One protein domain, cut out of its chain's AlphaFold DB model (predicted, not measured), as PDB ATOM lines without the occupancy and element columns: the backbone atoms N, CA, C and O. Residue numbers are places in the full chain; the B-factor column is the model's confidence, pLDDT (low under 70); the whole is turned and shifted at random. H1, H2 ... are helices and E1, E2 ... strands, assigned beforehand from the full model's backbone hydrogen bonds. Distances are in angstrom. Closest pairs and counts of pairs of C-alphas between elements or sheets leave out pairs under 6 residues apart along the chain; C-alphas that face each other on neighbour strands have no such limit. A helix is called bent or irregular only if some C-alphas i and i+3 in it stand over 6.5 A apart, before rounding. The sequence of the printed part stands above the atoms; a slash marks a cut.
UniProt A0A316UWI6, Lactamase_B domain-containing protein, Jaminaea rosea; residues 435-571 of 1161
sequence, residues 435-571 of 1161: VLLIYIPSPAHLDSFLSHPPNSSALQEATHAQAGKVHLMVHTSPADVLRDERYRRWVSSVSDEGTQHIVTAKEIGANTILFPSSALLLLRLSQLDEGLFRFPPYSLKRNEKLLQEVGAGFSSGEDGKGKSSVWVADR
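AT A GLANCE: This is residues 435 to 571 of the 1161 residues of the protein "Lactamase_B domain-containing protein" of Jaminaea rosea (UniProt A0A316UWI6). What does the model look like? A small sheet of four parallel strands, with H1, H2, H3 and H5 gathered loosely near it, forms one end, and a long arm with H4 near its far end runs out, folds back and makes the length. What are its parts? The 137 printed residues include four named strands and five named helices, in the order E1 H1 H2 E2 H3 E3 H4 H5 E4, with the sheet order E1 E2 E3 E4. The class is mixed, helices and strands, though named elements hold 66 residues, under half. The whole is loose, with a radius of gyration of the C-alphas of 19.2 A, and elongated, spanning 62 by 33 by 28 A.

HOW THE PARTS SIT: How do the strands pair? E1, residues 435 to 438, is parallel to E2, residues 472 to 475, at 13 degrees, with N 436 and O 472 at 2.8 A, within hydrogen-bond range. E3, residues 500 to 503, is parallel to E2 at 16 degrees, with N 473 and O 500 at 2.8 A. E4, residues 566 to 568, is parallel to E3 at 35 degrees, with N 503 and O 567 at 2.9 A. What lies between the strands? H1, residues 443 to 451, and H2, residues 453 to 466, follow E1; H3, residues 485 to 494, follows E2; H4, residues 516 to 525, and H5, residues 544 to 551, follow E3. These make three strand-helix-strand units, parallel neighbour strands with helices between, and the first two crossovers are right-handed. How do the helices stand? H1 and H3 only just touch, with 3 pairs of C-alphas within 8 A, the closest those of Leu 446 and Tyr 487, 7.0 A. H5 only grazes the sheet with residues 544 to 551, and H2 is only just not on it, with 4 pairs of C-alphas within 10 A. H3, H4 and H5 have every O i to N i+4 pair within hydrogen-bond range, H1 3 of 5 and H2 8 of 10.

IN THESE COORDINATES: Where does E1 begin? C-alpha 435 is at (181.976, 148.139, 207.350). How long are the longer elements? H2 measures 20.4 A, H3 14.6 A, H4 14.0 A and H1 13.7 A. H1 and H2 are irregular: C-alphas 444 and 447 are 7.1 A apart, C-alphas 462 and 465 7.4 A. Where does E4 end? C-alpha 568 is at (174.361, 156.074, 219.200).

THE WHOLE: How far does it reach? The two farthest C-alphas, of Ala 467 and Leu 528, are 62.6 A apart. Which links are long? Those from E3 to H4, H4 to H5 and H5 to E4, and the printed part has no cut. Where is confidence low? The pLDDT is under 70 at residues 553, 555 to 564 and 570.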
ATOM      1  N   VAL A 435     182.733 146.998 206.828       90.62
ATOM      2  CA  VAL A 435     181.976 148.139 207.350       90.62
ATOM      3  C   VAL A 435     180.919 148.549 206.329       90.62
ATOM      4  O   VAL A 435     181.237 148.733 205.154       90.62
ATOM      5  N   LEU A 436     179.676 148.730 206.769       93.62
ATOM      6  CA  LEU A 436     178.590 149.283 205.961       93.62
ATOM      7  C   LEU A 436     178.246 150.698 206.446       93.62
ATOM      8  O   LEU A 436     177.983 150.897 207.628       93.62
ATOM      9  N   LEU A 437     178.214 151.677 205.539       93.50
ATOM     10  CA  LEU A 437     177.751 153.045 205.800       93.50
ATOM     11  C   LEU A 437     176.414 153.247 205.077       93.50
ATOM     12  O   LEU A 437     176.394 153.414 203.856       93.50
ATOM     13  N   ILE A 438     175.300 153.183 205.812       94.25
ATOM     14  CA  ILE A 438     173.950 153.088 205.240       94.25
ATOM     15  C   ILE A 438     173.173 154.404 205.375       94.25
ATOM     16  O   ILE A 438     172.700 154.764 206.458       94.25
ATOM     17  N   TYR A 439     172.994 155.065 204.231       92.94
ATOM     18  CA  TYR A 439     172.121 156.213 204.020       92.94
ATOM     19  C   TYR A 439     171.004 155.883 203.025       92.94
ATOM     20  O   TYR A 439     171.257 155.494 201.883       92.94
ATOM     21  N   ILE A 440     169.768 156.070 203.477       92.62
ATOM     22  CA  ILE A 440     168.528 155.948 202.717       92.62
ATOM     23  C   ILE A 440     167.686 157.175 203.129       92.62
ATOM     24  O   ILE A 440     167.354 157.275 204.310       92.62
ATOM     25  N   PRO A 441     167.367 158.130 202.228       89.06
ATOM     26  CA  PRO A 441     166.811 159.433 202.619       89.06
ATOM     27  C   PRO A 441     165.425 159.386 203.264       89.06
ATOM     28  O   PRO A 441     165.102 160.229 204.094       89.06
ATOM     29  N   SER A 442     164.577 158.439 202.851       90.31
ATOM     30  CA  SER A 442     163.205 158.287 203.348       90.31
ATOM     31  C   SER A 442     162.646 156.892 203.029       90.31
ATOM     32  O   SER A 442     163.191 156.209 202.157       90.31
ATOM     33  N   PRO A 443     161.527 156.458 203.644       92.62
ATOM     34  CA  PRO A 443     160.919 155.147 203.389       92.62
ATOM     35  C   PRO A 443     160.505 154.886 201.931       92.62
ATOM     36  O   PRO A 443     160.352 153.730 201.538       92.62
ATOM     37  N   ALA A 444     160.366 155.932 201.108       91.12
ATOM     38  CA  ALA A 444     160.128 155.813 199.667       91.12
ATOM     39  C   ALA A 444     161.375 155.365 198.870       91.12
ATOM     40  O   ALA A 444     161.269 155.071 197.689       91.12
ATOM     41  N   HIS A 445     162.555 155.301 199.491       92.19
ATOM     42  CA  HIS A 445     163.797 154.825 198.866       92.19
ATOM     43  C   HIS A 445     164.100 153.346 199.180       92.19
ATOM     44  O   HIS A 445     165.107 152.810 198.721       92.19
ATOM     45  N   LEU A 446     163.264 152.680 199.986       93.25
ATOM     46  CA  LEU A 446     163.537 151.316 200.452       93.25
ATOM     47  C   LEU A 446     163.295 150.251 199.381       93.25
ATOM     48  O   LEU A 446     164.108 149.341 199.254       93.25
ATOM     49  N   ASP A 447     162.224 150.350 198.593       90.75
ATOM     50  CA  ASP A 447     161.880 149.285 197.639       90.75
ATOM     51  C   ASP A 447     162.929 149.140 196.530       90.75
ATOM     52  O   ASP A 447     163.244 148.023 196.123       90.75
ATOM     53  N   SER A 448     163.532 150.245 196.083       90.25
ATOM     54  CA  SER A 448     164.666 150.221 195.154       90.25
ATOM     55  C   SER A 448     165.921 149.642 195.810       90.25
ATOM     56  O   SER A 448     166.476 148.670 195.300       90.25
ATOM     57  N   PHE A 449     166.326 150.164 196.974       91.69
ATOM     58  CA  PHE A 449     167.516 149.710 197.703       91.69
ATOM     59  C   PHE A 449     167.501 148.199 197.978       91.69
ATOM     60  O   PHE A 449     168.522 147.528 197.808       91.69
ATOM     61  N   LEU A 450     166.340 147.669 198.373       91.94
ATOM     62  CA  LEU A 450     166.151 146.267 198.739       91.94
ATOM     63  C   LEU A 450     165.983 145.333 197.531       91.94
ATOM     64  O   LEU A 450     166.355 144.165 197.625       91.94
ATOM     65  N   SER A 451     165.440 145.816 196.406       87.12
ATOM     66  CA  SER A 451     165.218 144.987 195.208       87.12
ATOM     67  C   SER A 451     166.359 145.024 194.186       87.12
ATOM     68  O   SER A 451     166.465 144.096 193.387       87.12
ATOM     69  N   HIS A 452     167.222 146.049 194.195       83.31
ATOM     70  CA  HIS A 452     168.269 146.247 193.187       83.31
ATOM     71  C   HIS A 452     169.353 145.141 193.244       83.31
ATOM     72  O   HIS A 452     170.167 145.128 194.173       83.31
ATOM     73  N   PRO A 453     169.444 144.223 192.253       82.56
ATOM     74  CA  PRO A 453     170.350 143.066 192.327       82.56
ATOM     75  C   PRO A 453     171.856 143.392 192.417       82.56
ATOM     76  O   PRO A 453     172.603 142.609 193.015       82.56
ATOM     77  N   PRO A 454     172.355 144.525 191.882       82.19
ATOM     78  CA  PRO A 454     173.725 144.951 192.136       82.19
ATOM     79  C   PRO A 454     174.033 145.253 193.608       82.19
ATOM     80  O   PRO A 454     175.163 145.011 194.019       82.19
ATOM     81  N   ASN A 455     173.063 145.688 194.427       85.06
ATOM     82  CA  ASN A 455     173.295 145.917 195.860       85.06
ATOM     83  C   ASN A 455     173.593 144.603 196.594       85.06
ATOM     84  O   ASN A 455     174.562 144.517 197.349       85.06
ATOM     85  N   SER A 456     172.798 143.555 196.347       84.56
ATOM     86  CA  SER A 456     173.035 142.237 196.949       84.56
ATOM     87  C   SER A 456     174.323 141.597 196.425       84.56
ATOM     88  O   SER A 456     175.075 141.019 197.208       84.56
ATOM     89  N   SER A 457     174.638 141.783 195.139       82.56
ATOM     90  CA  SER A 457     175.901 141.333 194.538       82.56
ATOM     91  C   SER A 457     177.117 142.033 195.160       82.56
ATOM     92  O   SER A 457     178.068 141.375 195.572       82.56
ATOM     93  N   ALA A 458     177.081 143.363 195.286       81.56
ATOM     94  CA  ALA A 458     178.152 144.155 195.885       81.56
ATOM     95  C   ALA A 458     178.356 143.830 197.373       81.56
ATOM     96  O   ALA A 458     179.497 143.775 197.833       81.56
ATOM     97  N   LEU A 459     177.276 143.563 198.117       85.25
ATOM     98  CA  LEU A 459     177.357 143.107 199.503       85.25
ATOM     99  C   LEU A 459     177.995 141.713 199.606       85.25
ATOM    100  O   LEU A 459     178.933 141.543 200.381       85.25
ATOM    101  N   GLN A 460     177.553 140.747 198.790       85.31
ATOM    102  CA  GLN A 460     178.138 139.399 198.735       85.31
ATOM    103  C   GLN A 460     179.630 139.434 198.379       85.31
ATOM    104  O   GLN A 460     180.429 138.742 199.003       85.31
ATOM    105  N   GLU A 461     180.039 140.265 197.418       82.06
ATOM    106  CA  GLU A 461     181.457 140.444 197.098       82.06
ATOM    107  C   GLU A 461     182.255 141.126 198.222       82.06
ATOM    108  O   GLU A 461     183.445 140.846 198.383       82.06
ATOM    109  N   ALA A 462     181.639 142.044 198.976       81.06
ATOM    110  CA  ALA A 462     182.292 142.724 200.090       81.06
ATOM    111  C   ALA A 462     182.527 141.788 201.282       81.06
ATOM    112  O   ALA A 462     183.567 141.893 201.933       81.06
ATOM    113  N   THR A 463     181.598 140.858 201.534       84.31
ATOM    114  CA  THR A 463     181.650 139.895 202.643       84.31
ATOM    115  C   THR A 463     182.193 138.513 202.264       84.31
ATOM    116  O   THR A 463     182.412 137.695 203.157       84.31
ATOM    117  N   HIS A 464     182.488 138.244 200.987       83.25
ATOM    118  CA  HIS A 464     182.999 136.951 200.500       83.25
ATOM    119  C   HIS A 464     184.216 136.444 201.293       83.25
ATOM    120  O   HIS A 464     184.255 135.289 201.714       83.25
ATOM    121  N   ALA A 465     185.206 137.310 201.540       77.31
ATOM    122  CA  ALA A 465     186.409 136.959 202.304       77.31
ATOM    123  C   ALA A 465     186.149 136.731 203.809       77.31
ATOM    124  O   ALA A 465     187.010 136.197 204.498       77.31
ATOM    125  N   GLN A 466     184.969 137.112 204.302       77.31
ATOM    126  CA  GLN A 466     184.501 136.946 205.682       77.31
ATOM    127  C   GLN A 466     183.334 135.945 205.785       77.31
ATOM    128  O   GLN A 466     182.572 135.976 206.750       77.31
ATOM    129  N   ALA A 467     183.155 135.075 204.781       79.81
ATOM    130  CA  ALA A 467     182.080 134.078 204.719       79.81
ATOM    131  C   ALA A 467     180.654 134.653 204.909       79.81
ATOM    132  O   ALA A 467     179.775 133.981 205.440       79.81
ATOM    133  N   GLY A 468     180.422 135.897 204.474       79.88
ATOM    134  CA  GLY A 468     179.136 136.595 204.607       79.88
ATOM    135  C   GLY A 468     179.066 137.617 205.750       79.88
ATOM    136  O   GLY A 468     178.199 138.487 205.714       79.88
ATOM    137  N   LYS A 469     179.999 137.582 206.711       82.25
ATOM    138  CA  LYS A 469     179.932 138.365 207.956       82.25
ATOM    139  C   LYS A 469     180.187 139.870 207.772       82.25
ATOM    140  O   LYS A 469     181.260 140.296 207.326       82.25
ATOM    141  N   VAL A 470     179.221 140.681 208.204       87.50
ATOM    142  CA  VAL A 470     179.372 142.124 208.452       87.50
ATOM    143  C   VAL A 470     179.921 142.328 209.868       87.50
ATOM    144  O   VAL A 470     179.670 141.524 210.756       87.50
ATOM    145  N   HIS A 471     180.721 143.374 210.079       86.75
ATOM    146  CA  HIS A 471     181.363 143.627 211.375       86.75
ATOM    147  C   HIS A 471     180.894 144.934 212.025       86.75
ATOM    148  O   HIS A 471     180.754 145.004 213.245       86.75
ATOM    149  N   LEU A 472     180.614 145.958 211.216       88.19
ATOM    150  CA  LEU A 472     180.124 147.258 211.670       88.19
ATOM    151  C   LEU A 472     179.110 147.826 210.671       88.19
ATOM    152  O   LEU A 472     179.409 147.931 209.483       88.19
ATOM    153  N   MET A 473     177.950 148.264 211.156       92.19
ATOM    154  CA  MET A 473     176.991 149.076 210.405       92.19
ATOM    155  C   MET A 473     176.883 150.469 211.029       92.19
ATOM    156  O   MET A 473     176.579 150.604 212.212       92.19
ATOM    157  N   VAL A 474     177.093 151.515 210.229       92.19
ATOM    158  CA  VAL A 474     176.823 152.908 210.607       92.19
ATOM    159  C   VAL A 474     175.587 153.380 209.846       92.19
ATOM    160  O   VAL A 474     175.605 153.518 208.624       92.19
ATOM    161  N   HIS A 475     174.505 153.611 210.579       92.56
ATOM    162  CA  HIS A 475     173.202 154.008 210.068       92.56
ATOM    163  C   HIS A 475     173.075 155.542 210.110       92.56
ATOM    164  O   HIS A 475     172.832 156.122 211.172       92.56
ATOM    165  N   THR A 476     173.216 156.189 208.950       89.88
ATOM    166  CA  THR A 476     173.093 157.652 208.768       89.88
ATOM    167  C   THR A 476     171.718 158.077 208.230       89.88
ATOM    168  O   THR A 476     171.522 159.213 207.807       89.88
ATOM    169  N   SER A 477     170.747 157.156 208.249       90.88
ATOM    170  CA  SER A 477     169.369 157.341 207.762       90.88
ATOM    171  C   SER A 477     168.436 157.910 208.854       90.88
ATOM    172  O   SER A 477     168.684 157.657 210.037       90.88
ATOM    173  N   PRO A 478     167.357 158.642 208.506       88.81
ATOM    174  CA  PRO A 478     166.420 159.202 209.481       88.81
ATOM    175  C   PRO A 478     165.609 158.139 210.234       88.81
ATOM    176  O   PRO A 478     165.448 156.995 209.803       88.81
ATOM    177  N   ALA A 479     165.077 158.522 211.397       87.94
ATOM    178  CA  ALA A 479     164.428 157.586 212.312       87.94
ATOM    179  C   ALA A 479     163.061 157.042 211.848       87.94
ATOM    180  O   ALA A 479     162.493 156.187 212.522       87.94
ATOM    181  N   ASP A 480     162.495 157.508 210.735       90.56
ATOM    182  CA  ASP A 480     161.381 156.844 210.047       90.56
ATOM    183  C   ASP A 480     161.863 155.597 209.284       90.56
ATOM    184  O   ASP A 480     161.325 154.515 209.505       90.56
ATOM    185  N   VAL A 481     162.950 155.700 208.512       92.94
ATOM    186  CA  VAL A 481     163.617 154.563 207.853       92.94
ATOM    187  C   VAL A 481     164.087 153.522 208.869       92.94
ATOM    188  O   VAL A 481     163.843 152.335 208.681       92.94
ATOM    189  N   LEU A 482     164.701 153.941 209.983       91.75
ATOM    190  CA  LEU A 482     165.180 153.007 211.020       91.75
ATOM    191  C   LEU A 482     164.045 152.246 211.742       91.75
ATOM    192  O   LEU A 482     164.289 151.222 212.388       91.75
ATOM    193  N   ARG A 483     162.803 152.734 211.636       91.50
ATOM    194  CA  ARG A 483     161.595 152.059 212.133       91.50
ATOM    195  C   ARG A 483     160.855 151.262 211.059       91.50
ATOM    196  O   ARG A 483     160.043 150.416 211.424       91.50
ATOM    197  N   ASP A 484     161.129 151.485 209.773       94.00
ATOM    198  CA  ASP A 484     160.464 150.767 208.687       94.00
ATOM    199  C   ASP A 484     160.741 149.259 208.781       94.00
ATOM    200  O   ASP A 484     161.879 148.794 208.885       94.00
ATOM    201  N   GLU A 485     159.672 148.472 208.756       91.81
ATOM    202  CA  GLU A 485     159.732 147.029 208.955       91.81
ATOM    203  C   GLU A 485     160.468 146.301 207.813       91.81
ATOM    204  O   GLU A 485     161.035 145.228 208.025       91.81
ATOM    205  N   ARG A 486     160.507 146.876 206.604       94.06
ATOM    206  CA  ARG A 486     161.287 146.359 205.466       94.06
ATOM    207  C   ARG A 486     162.781 146.562 205.709       94.06
ATOM    208  O   ARG A 486     163.564 145.636 205.512       94.06
ATOM    209  N   TYR A 487     163.159 147.744 206.202       94.19
ATOM    210  CA  TYR A 487     164.543 148.059 206.559       94.19
ATOM    211  C   TYR A 487     165.049 147.160 207.689       94.19
ATOM    212  O   TYR A 487     166.115 146.561 207.572       94.19
ATOM    213  N   ARG A 488     164.255 147.004 208.757       91.19
ATOM    214  CA  ARG A 488     164.602 146.167 209.918       91.19
ATOM    215  C   ARG A 488     164.840 144.715 209.511       91.19
ATOM    216  O   ARG A 488     165.920 144.206 209.779       91.19
ATOM    217  N   ARG A 489     163.904 144.097 208.769       90.81
ATOM    218  CA  ARG A 489     164.068 142.735 208.215       90.81
ATOM    219  C   ARG A 489     165.359 142.580 207.411       90.81
ATOM    220  O   ARG A 489     166.034 141.563 207.539       90.81
ATOM    221  N   TRP A 490     165.704 143.575 206.590       92.56
ATOM    222  CA  TRP A 490     166.952 143.556 205.832       92.56
ATOM    223  C   TRP A 490     168.178 143.613 206.748       92.56
ATOM    224  O   TRP A 490     169.063 142.772 206.591       92.56
ATOM    225  N   VAL A 491     168.203 144.501 207.751       91.38
ATOM    226  CA  VAL A 491     169.288 144.546 208.751       91.38
ATOM    227  C   VAL A 491     169.424 143.190 209.455       91.38
ATOM    228  O   VAL A 491     170.529 142.650 209.488       91.38
ATOM    229  N   SER A 492     168.323 142.575 209.906       87.75
ATOM    230  CA  SER A 492     168.333 141.232 210.518       87.75
ATOM    231  C   SER A 492     168.820 140.114 209.580       87.75
ATOM    232  O   SER A 492     169.175 139.043 210.057       87.75
ATOM    233  N   SER A 493     168.810 140.326 208.257       87.44
ATOM    234  CA  SER A 493     169.270 139.344 207.258       87.44
ATOM    235  C   SER A 493     170.741 139.493 206.851       87.44
ATOM    236  O   SER A 493     171.285 138.601 206.205       87.44
ATOM    237  N   VAL A 494     171.382 140.613 207.213       86.81
ATOM    238  CA  VAL A 494     172.793 140.916 206.890       86.81
ATOM    239  C   VAL A 494     173.687 141.038 208.129       86.81
ATOM    240  O   VAL A 494     174.881 141.296 207.989       86.81
ATOM    241  N   SER A 495     173.116 140.861 209.323       84.38
ATOM    242  CA  SER A 495     173.773 141.057 210.622       84.38
ATOM    243  C   SER A 495     173.729 139.773 211.450       84.38
ATOM    244  O   SER A 495     172.775 139.003 211.355       84.38
ATOM    245  N   ASP A 496     174.750 139.560 212.275       79.88
ATOM    246  CA  ASP A 496     174.871 138.452 213.229       79.88
ATOM    247  C   ASP A 496     174.981 138.964 214.680       79.88
ATOM    248  O   ASP A 496     175.011 140.170 214.935       79.88
ATOM    249  N   GLU A 497     175.082 138.058 215.660       70.50
ATOM    250  CA  GLU A 497     175.271 138.429 217.077       70.50
ATOM    251  C   GLU A 497     176.559 139.240 217.332       70.50
ATOM    252  O   GLU A 497     176.650 139.953 218.332       70.50
ATOM    253  N   GLY A 498     177.552 139.147 216.438       74.31
ATOM    254  CA  GLY A 498     178.798 139.911 216.497       74.31
ATOM    255  C   GLY A 498     178.731 141.280 215.814       74.31
ATOM    256  O   GLY A 498     179.648 142.086 215.993       74.31
ATOM    257  N   THR A 499     177.679 141.572 215.049       83.50
ATOM    258  CA  THR A 499     177.571 142.792 214.247       83.50
ATOM    259  C   THR A 499     177.313 143.999 215.143       83.50
ATOM    260  O   THR A 499     176.377 144.040 215.943       83.50
ATOM    261  N   GLN A 500     178.179 145.001 215.012       84.50
ATOM    262  CA  GLN A 500     178.115 146.234 215.784       84.50
ATOM    263  C   GLN A 500     177.282 147.286 215.039       84.50
ATOM    264  O   GLN A 500     177.543 147.549 213.865       84.50
ATOM    265  N   HIS A 501     176.313 147.921 215.703       88.44
ATOM    266  CA  HIS A 501     175.415 148.899 215.077       88.44
ATOM    267  C   HIS A 501     175.547 150.289 215.700       88.44
ATOM    268  O   HIS A 501     175.329 150.479 216.898       88.44
ATOM    269  N   ILE A 502     175.825 151.286 214.862       88.56
ATOM    270  CA  ILE A 502     175.960 152.689 215.255       88.56
ATOM    271  C   ILE A 502     174.894 153.518 214.551       88.56
ATOM    272  O   ILE A 502     174.825 153.537 213.327       88.56
ATOM    273  N   VAL A 503     174.085 154.247 215.312       88.00
ATOM    274  CA  VAL A 503     173.030 155.129 214.795       88.00
ATOM    275  C   VAL A 503     173.451 156.593 214.919       88.00
ATOM    276  O   VAL A 503     173.881 157.019 215.991       88.00
ATOM    277  N   THR A 504     173.298 157.382 213.849       86.00
ATOM    278  CA  THR A 504     173.568 158.839 213.858       86.00
ATOM    279  C   THR A 504     172.321 159.691 213.598       86.00
ATOM    280  O   THR A 504     172.437 160.872 213.282       86.00
ATOM    281  N   ALA A 505     171.117 159.122 213.705       82.31
ATOM    282  CA  ALA A 505     169.868 159.857 213.507       82.31
ATOM    283  C   ALA A 505     169.638 160.903 214.617       82.31
ATOM    284  O   ALA A 505     169.634 160.573 215.809       82.31
ATOM    285  N   LYS A 506     169.384 162.158 214.227       78.75
ATOM    286  CA  LYS A 506     169.154 163.303 215.131       78.75
ATOM    287  C   LYS A 506     168.020 163.081 216.136       78.75
ATOM    288  O   LYS A 506     168.066 163.603 217.243       78.75
ATOM    289  N   GLU A 507     167.001 162.316 215.763       82.38
ATOM    290  CA  GLU A 507     165.804 162.043 216.573       82.38
ATOM    291  C   GLU A 507     166.092 161.070 217.733       82.38
ATOM    292  O   GLU A 507     165.279 160.929 218.652       82.38
ATOM    293  N   ILE A 508     167.250 160.401 217.674       82.88
ATOM    294  CA  ILE A 508     167.772 159.445 218.657       82.88
ATOM    295  C   ILE A 508     168.947 160.056 219.439       82.88
ATOM    296  O   ILE A 508     169.059 159.850 220.651       82.88
ATOM    297  N   GLY A 509     169.791 160.828 218.748       78.44
ATOM    298  CA  GLY A 509     170.962 161.520 219.283       78.44
ATOM    299  C   GLY A 509     170.691 162.453 220.465       78.44
ATOM    300  O   GLY A 509     169.624 163.048 220.604       78.44
ATOM    301  N   ALA A 510     171.709 162.622 221.310       76.38
ATOM    302  CA  ALA A 510     171.753 163.726 222.260       76.38
ATOM    303  C   ALA A 510     172.066 165.029 221.504       76.38
ATOM    304  O   ALA A 510     172.973 165.075 220.671       76.38
ATOM    305  N   ASN A 511     171.352 166.108 221.823       78.25
ATOM    306  CA  ASN A 511     171.624 167.439 221.286       78.25
ATOM    307  C   ASN A 511     172.858 168.053 221.981       78.25
ATOM    308  O   ASN A 511     172.733 168.905 222.866       78.25
ATOM    309  N   THR A 512     174.048 167.565 221.625       77.19
ATOM    310  CA  THR A 512     175.322 167.957 222.245       77.19
ATOM    311  C   THR A 512     175.919 169.225 221.629       77.19
ATOM    312  O   THR A 512     175.706 169.562 220.461       77.19
ATOM    313  N   ILE A 513     176.716 169.930 222.438       77.81
ATOM    314  CA  ILE A 513     177.415 171.153 222.035       77.81
ATOM    315  C   ILE A 513     178.580 170.788 221.104       77.81
ATOM    316  O   ILE A 513     179.577 170.189 221.530       77.81
ATOM    317  N   LEU A 514     178.459 171.178 219.831       76.50
ATOM    318  CA  LEU A 514     179.437 170.872 218.782       76.50
ATOM    319  C   LEU A 514     180.706 171.738 218.867       76.50
ATOM    320  O   LEU A 514     181.789 171.251 218.542       76.50
ATOM    321  N   PHE A 515     180.583 172.980 219.353       79.56
ATOM    322  CA  PHE A 515     181.667 173.972 219.435       79.56
ATOM    323  C   PHE A 515     181.900 174.453 220.888       79.56
ATOM    324  O   PHE A 515     181.490 175.560 221.246       79.56
ATOM    325  N   PRO A 516     182.546 173.649 221.764       77.25
ATOM    326  CA  PRO A 516     182.629 173.943 223.198       77.25
ATOM    327  C   PRO A 516     183.303 175.265 223.565       77.25
ATOM    328  O   PRO A 516     182.931 175.851 224.571       77.25
ATOM    329  N   SER A 517     184.275 175.745 222.784       78.31
ATOM    330  CA  SER A 517     184.980 177.002 223.080       78.31
ATOM    331  C   SER A 517     184.115 178.236 222.818       78.31
ATOM    332  O   SER A 517     184.069 179.126 223.660       78.31
ATOM    333  N   SER A 518     183.368 178.255 221.708       83.06
ATOM    334  CA  SER A 518     182.371 179.296 221.419       83.06
ATOM    335  C   SER A 518     181.238 179.287 222.463       83.06
ATOM    336  O   SER A 518     180.890 180.327 223.018       83.06
ATOM    337  N   ALA A 519     180.746 178.102 222.850       83.56
ATOM    338  CA  ALA A 519     179.740 177.972 223.907       83.56
ATOM    339  C   ALA A 519     180.261 178.373 225.304       83.56
ATOM    340  O   ALA A 519     179.553 179.045 226.047       83.56
ATOM    341  N   LEU A 520     181.495 178.004 225.672       81.06
ATOM    342  CA  LEU A 520     182.124 178.420 226.933       81.06
ATOM    343  C   LEU A 520     182.312 179.941 226.980       81.06
ATOM    344  O   LEU A 520     182.037 180.548 228.010       81.06
ATOM    345  N   LEU A 521     182.736 180.557 225.873       83.56
ATOM    346  CA  LEU A 521     182.814 182.011 225.751       83.56
ATOM    347  C   LEU A 521     181.437 182.648 226.000       83.56
ATOM    348  O   LEU A 521     181.335 183.535 226.841       83.56
ATOM    349  N   LEU A 522     180.367 182.134 225.383       86.44
ATOM    350  CA  LEU A 522     178.996 182.589 225.648       86.44
ATOM    351  C   LEU A 522     178.559 182.395 227.112       86.44
ATOM    352  O   LEU A 522     177.974 183.310 227.677       86.44
ATOM    353  N   LEU A 523     178.893 181.274 227.765       85.38
ATOM    354  CA  LEU A 523     178.578 181.046 229.188       85.38
ATOM    355  C   LEU A 523     179.295 182.027 230.130       85.38
ATOM    356  O   LEU A 523     178.762 182.400 231.176       85.38
ATOM    357  N   ARG A 524     180.515 182.441 229.768       85.50
ATOM    358  CA  ARG A 524     181.258 183.482 230.485       85.50
ATOM    359  C   ARG A 524     180.595 184.848 230.271       85.50
ATOM    360  O   ARG A 524     180.346 185.559 231.238       85.50
ATOM    361  N   LEU A 525     180.234 185.181 229.031       88.56
ATOM    362  CA  LEU A 525     179.567 186.441 228.674       88.56
ATOM    363  C   LEU A 525     178.147 186.565 229.252       88.56
ATOM    364  O   LEU A 525     177.746 187.664 229.628       88.56
ATOM    365  N   SER A 526     177.416 185.458 229.416       90.06
ATOM    366  CA  SER A 526     176.089 185.449 230.051       90.06
ATOM    367  C   SER A 526     176.124 185.886 231.519       90.06
ATOM    368  O   SER A 526     175.092 186.259 232.067       90.06
ATOM    369  N   GLN A 527     177.304 185.894 232.157       88.50
ATOM    370  CA  GLN A 527     177.485 186.474 233.490       88.50
ATOM    371  C   GLN A 527     177.485 188.013 233.472       88.50
ATOM    372  O   GLN A 527     177.361 188.623 234.529       88.50
ATOM    373  N   LEU A 528     177.646 188.663 232.313       90.19
ATOM    374  CA  LEU A 528     177.508 190.118 232.163       90.19
ATOM    375  C   LEU A 528     176.051 190.513 231.895       90.19
ATOM    376  O   LEU A 528     175.546 191.444 232.523       90.19
ATOM    377  N   ASP A 529     175.397 189.798 230.974       92.12
ATOM    378  CA  ASP A 529     173.985 189.961 230.607       92.12
ATOM    379  C   ASP A 529     173.462 188.685 229.916       92.12
ATOM    380  O   ASP A 529     173.841 188.367 228.786       92.12
ATOM    381  N   GLU A 530     172.591 187.935 230.595       89.12
ATOM    382  CA  GLU A 530     172.029 186.676 230.082       89.12
ATOM    383  C   GLU A 530     171.057 186.886 228.905       89.12
ATOM    384  O   GLU A 530     170.921 186.008 228.052       89.12
ATOM    385  N   GLY A 531     170.413 188.056 228.805       89.00
ATOM    386  CA  GLY A 531     169.516 188.381 227.694       89.00
ATOM    387  C   GLY A 531     170.290 188.588 226.392       89.00
ATOM    388  O   GLY A 531     169.958 188.002 225.353       89.00
ATOM    389  N   LEU A 532     171.376 189.362 226.463       92.31
ATOM    390  CA  LEU A 532     172.287 189.574 225.337       92.31
ATOM    391  C   LEU A 532     172.997 188.275 224.940       92.31
ATOM    392  O   LEU A 532     172.955 187.881 223.770       92.31
ATOM    393  N   PHE A 533     173.590 187.575 225.909       92.19
ATOM    394  CA  PHE A 533     174.452 186.411 225.693       92.19
ATOM    395  C   PHE A 533     173.786 185.092 226.139       92.19
ATOM    396  O   PHE A 533     174.345 184.338 226.936       92.19
ATOM    397  N   ARG A 534     172.584 184.797 225.620       87.69
ATOM    398  CA  ARG A 534     171.845 183.541 225.873       87.69
ATOM    399  C   ARG A 534     172.715 182.326 225.523       87.69
ATOM    400  O   ARG A 534     173.184 182.198 224.392       87.69
ATOM    401  N   PHE A 535     172.891 181.411 226.474       85.12
ATOM    402  CA  PHE A 535     173.618 180.162 226.242       85.12
ATOM    403  C   PHE A 535     172.832 179.226 225.292       85.12
ATOM    404  O   PHE A 535     171.612 179.113 225.448       85.12
ATOM    405  N   PRO A 536     173.479 178.531 224.329       82.19
ATOM    406  CA  PRO A 536     172.773 177.689 223.359       82.19
ATOM    407  C   PRO A 536     171.982 176.521 223.987       82.19
ATOM    408  O   PRO A 536     172.458 175.891 224.938       82.19
ATOM    409  N   PRO A 537     170.809 176.153 223.436       79.94
ATOM    410  CA  PRO A 537     170.003 175.053 223.947       79.94
ATOM    411  C   PRO A 537     170.631 173.699 223.588       79.94
ATOM    412  O   PRO A 537     170.856 173.374 222.417       79.94
ATOM    413  N   TYR A 538     170.862 172.884 224.617       79.75
ATOM    414  CA  TYR A 538     171.467 171.555 224.534       79.75
ATOM    415  C   TYR A 538     170.621 170.518 225.291       79.75
ATOM    416  O   TYR A 538     169.826 170.856 226.165       79.75
ATOM    417  N   SER A 539     170.803 169.238 224.969       75.81
ATOM    418  CA  SER A 539     170.279 168.113 225.751       75.81
ATOM    419  C   SER A 539     171.283 166.973 225.729       75.81
ATOM    420  O   SER A 539     171.593 166.444 224.667       75.81
ATOM    421  N   LEU A 540     171.739 166.549 226.908       77.44
ATOM    422  CA  LEU A 540     172.534 165.325 227.059       77.44
ATOM    423  C   LEU A 540     171.665 164.054 227.068       77.44
ATOM    424  O   LEU A 540     172.188 162.948 226.987       77.44
ATOM    425  N   LYS A 541     170.334 164.192 227.151       75.94
ATOM    426  CA  LYS A 541     169.405 163.059 227.091       75.94
ATOM    427  C   LYS A 541     169.196 162.637 225.637       75.94
ATOM    428  O   LYS A 541     168.761 163.456 224.825       75.94
ATOM    429  N   ARG A 542     169.479 161.364 225.358       82.25
ATOM    430  CA  ARG A 542     169.138 160.640 224.122       82.25
ATOM    431  C   ARG A 542     167.677 160.181 224.167       82.25
ATOM    432  O   ARG A 542     167.067 160.124 225.239       82.25
ATOM    433  N   ASN A 543     167.110 159.819 223.020       85.50
ATOM    434  CA  ASN A 543     165.757 159.262 222.952       85.50
ATOM    435  C   ASN A 543     165.785 157.740 223.177       85.50
ATOM    436  O   ASN A 543     165.630 156.954 222.244       85.50
ATOM    437  N   GLU A 544     165.995 157.327 224.430       84.81
ATOM    438  CA  GLU A 544     166.151 155.913 224.817       84.81
ATOM    439  C   GLU A 544     164.989 155.019 224.362       84.81
ATOM    440  O   GLU A 544     165.210 153.879 223.958       84.81
ATOM    441  N   LYS A 545     163.749 155.533 224.348       86.50
ATOM    442  CA  LYS A 545     162.589 154.785 223.836       86.50
ATOM    443  C   LYS A 545     162.759 154.451 222.351       86.50
ATOM    444  O   LYS A 545     162.558 153.308 221.958       86.50
ATOM    445  N   LEU A 546     163.133 155.441 221.539       85.25
ATOM    446  CA  LEU A 546     163.314 155.273 220.097       85.25
ATOM    447  C   LEU A 546     164.570 154.446 219.773       85.25
ATOM    448  O   LEU A 546     164.555 153.667 218.825       85.25
ATOM    449  N   LEU A 547     165.623 154.545 220.592       85.31
ATOM    450  CA  LEU A 547     166.799 153.674 220.504       85.31
ATOM    451  C   LEU A 547     166.441 152.205 220.777       85.31
ATOM    452  O   LEU A 547     166.851 151.331 220.018       85.31
ATOM    453  N   GLN A 548     165.649 151.931 221.817       85.00
ATOM    454  CA  GLN A 548     165.160 150.582 222.131       85.00
ATOM    455  C   GLN A 548     164.215 150.052 221.043       85.00
ATOM    456  O   GLN A 548     164.342 148.900 220.633       85.00
ATOM    457  N   GLU A 549     163.313 150.897 220.536       85.00
ATOM    458  CA  GLU A 549     162.407 150.576 219.428       85.00
ATOM    459  C   GLU A 549     163.184 150.176 218.166       85.00
ATOM    460  O   GLU A 549     162.893 149.137 217.574       85.00
ATOM    461  N   VAL A 550     164.206 150.949 217.777       83.62
ATOM    462  CA  VAL A 550     165.111 150.635 216.656       83.62
ATOM    463  C   VAL A 550     165.923 149.365 216.933       83.62
ATOM    464  O   VAL A 550     165.857 148.425 216.145       83.62
ATOM    465  N   GLY A 551     166.622 149.293 218.069       80.69
ATOM    466  CA  GLY A 551     167.533 148.190 218.389       80.69
ATOM    467  C   GLY A 551     166.855 146.822 218.514       80.69
ATOM    468  O   GLY A 551     167.423 145.822 218.084       80.69
ATOM    469  N   ALA A 552     165.604 146.775 218.986       76.62
ATOM    470  CA  ALA A 552     164.794 145.552 219.014       76.62
ATOM    471  C   ALA A 552     164.448 144.990 217.616       76.62
ATOM    472  O   ALA A 552     163.856 143.920 217.521       76.62
ATOM    473  N   GLY A 553     164.772 145.705 216.532       68.75
ATOM    474  CA  GLY A 553     164.645 145.226 215.152       68.75
ATOM    475  C   GLY A 553     165.944 144.727 214.521       68.75
ATOM    476  O   GLY A 553     165.895 144.226 213.404       68.75
ATOM    477  N   PHE A 554     167.095 144.887 215.182       75.88
ATOM    478  CA  PHE A 554     168.397 144.495 214.622       75.88
ATOM    479  C   PHE A 554     168.879 143.134 215.153       75.88
ATOM    480  O   PHE A 554     169.620 142.443 214.461       75.88
ATOM    481  N   SER A 555     168.388 142.693 216.316       62.88
ATOM    482  CA  SER A 555     168.686 141.371 216.878       62.88
ATOM    483  C   SER A 555     167.958 140.239 216.142       62.88
ATOM    484  O   SER A 555     166.728 140.164 216.175       62.88
ATOM    485  N   SER A 556     168.712 139.317 215.547       49.19
ATOM    486  CA  SER A 556     168.206 138.103 214.900       49.19
ATOM    487  C   SER A 556     168.059 136.937 215.894       49.19
ATOM    488  O   SER A 556     169.048 136.282 216.223       49.19
ATOM    489  N   GLY A 557     166.838 136.628 216.347       45.16
ATOM    490  CA  GLY A 557     166.567 135.379 217.075       45.16
ATOM    491  C   GLY A 557     165.299 135.383 217.933       45.16
ATOM    492  O   GLY A 557     165.090 136.288 218.736       45.16
ATOM    493  N   GLU A 558     164.489 134.328 217.815       40.12
ATOM    494  CA  GLU A 558     163.270 134.132 218.623       40.12
ATOM    495  C   GLU A 558     163.583 133.840 220.109       40.12
ATOM    496  O   GLU A 558     162.788 134.167 220.987       40.12
ATOM    497  N   ASP A 559     164.775 133.304 220.406       39.91
ATOM    498  CA  ASP A 559     165.207 132.881 221.752       39.91
ATOM    499  C   ASP A 559     165.919 133.967 222.594       39.91
ATOM    500  O   ASP A 559     166.334 133.706 223.727       39.91
ATOM    501  N   GLY A 560     166.085 135.191 222.071       38.00
ATOM    502  CA  GLY A 560     166.427 136.401 222.845       38.00
ATOM    503  C   GLY A 560     167.750 136.426 223.642       38.00
ATOM    504  O   GLY A 560     167.919 137.312 224.486       38.00
ATOM    505  N   LYS A 561     168.669 135.473 223.422       34.50
ATOM    506  CA  LYS A 561     169.911 135.305 224.212       34.50
ATOM    507  C   LYS A 561     171.155 135.969 223.621       34.50
ATOM    508  O   LYS A 561     172.005 136.399 224.398       34.50
ATOM    509  N   GLY A 562     171.240 136.111 222.301       43.66
ATOM    510  CA  GLY A 562     172.200 136.991 221.639       43.66
ATOM    511  C   GLY A 562     171.591 138.370 221.410       43.66
ATOM    512  O   GLY A 562     170.478 138.485 220.897       43.66
ATOM    513  N   LYS A 563     172.303 139.433 221.793       51.50
ATOM    514  CA  LYS A 563     171.902 140.816 221.500       51.50
ATOM    515  C   LYS A 563     173.018 141.526 220.751       51.50
ATOM    516  O   LYS A 563     174.001 141.930 221.366       51.50
ATOM    517  N   SER A 564     172.807 141.723 219.452       56.50
ATOM    518  CA  SER A 564     173.556 142.670 218.625       56.50
ATOM    519  C   SER A 564     173.642 144.023 219.340       56.50
ATOM    520  O   SER A 564     172.612 144.617 219.680       56.50
ATOM    521  N   SER A 565     174.850 144.509 219.604       70.25
ATOM    522  CA  SER A 565     175.067 145.760 220.331       70.25
ATOM    523  C   SER A 565     174.739 146.959 219.436       70.25
ATOM    524  O   SER A 565     175.401 147.208 218.428       70.25
ATOM    525  N   VAL A 566     173.705 147.714 219.823       80.44
ATOM    526  CA  VAL A 566     173.250 148.932 219.138       80.44
ATOM    527  C   VAL A 566     173.510 150.140 220.028       80.44
ATOM    528  O   VAL A 566     173.040 150.182 221.166       80.44
ATOM    529  N   TRP A 567     174.228 151.135 219.515       80.06
ATOM    530  CA  TRP A 567     174.461 152.398 220.212       80.06
ATOM    531  C   TRP A 567     174.377 153.603 219.277       80.06
ATOM    532  O   TRP A 567     174.180 153.496 218.067       80.06
ATOM    533  N   VAL A 568     174.489 154.783 219.873       80.00
ATOM    534  CA  VAL A 568     174.361 156.074 219.200       80.00
ATOM    535  C   VAL A 568     175.751 156.680 219.049       80.00
ATOM    536  O   VAL A 568     176.519 156.687 220.013       80.00
ATOM    537  N   ALA A 569     176.082 157.198 217.867       78.31
ATOM    538  CA  ALA A 569     177.302 157.981 217.701       78.31
ATOM    539  C   ALA A 569     177.195 159.273 218.514       78.31
ATOM    540  O   ALA A 569     176.222 160.023 218.385       78.31
ATOM    541  N   ASP A 570     178.214 159.552 219.314       69.75
ATOM    542  CA  ASP A 570     178.335 160.799 220.056       69.75
ATOM    543  C   ASP A 570     179.410 161.685 219.403       69.75
ATOM    544  O   ASP A 570     179.817 161.490 218.251       69.75
ATOM    545  N   ARG A 571     179.865 162.712 220.111       70.38
ATOM    546  CA  ARG A 571     180.885 163.624 219.614       70.38
ATOM    547  C   ARG A 571     182.282 162.992 219.707       70.38
ATOM    548  O   ARG A 571     182.790 162.765 220.799       70.38
TER     549      ARG A 571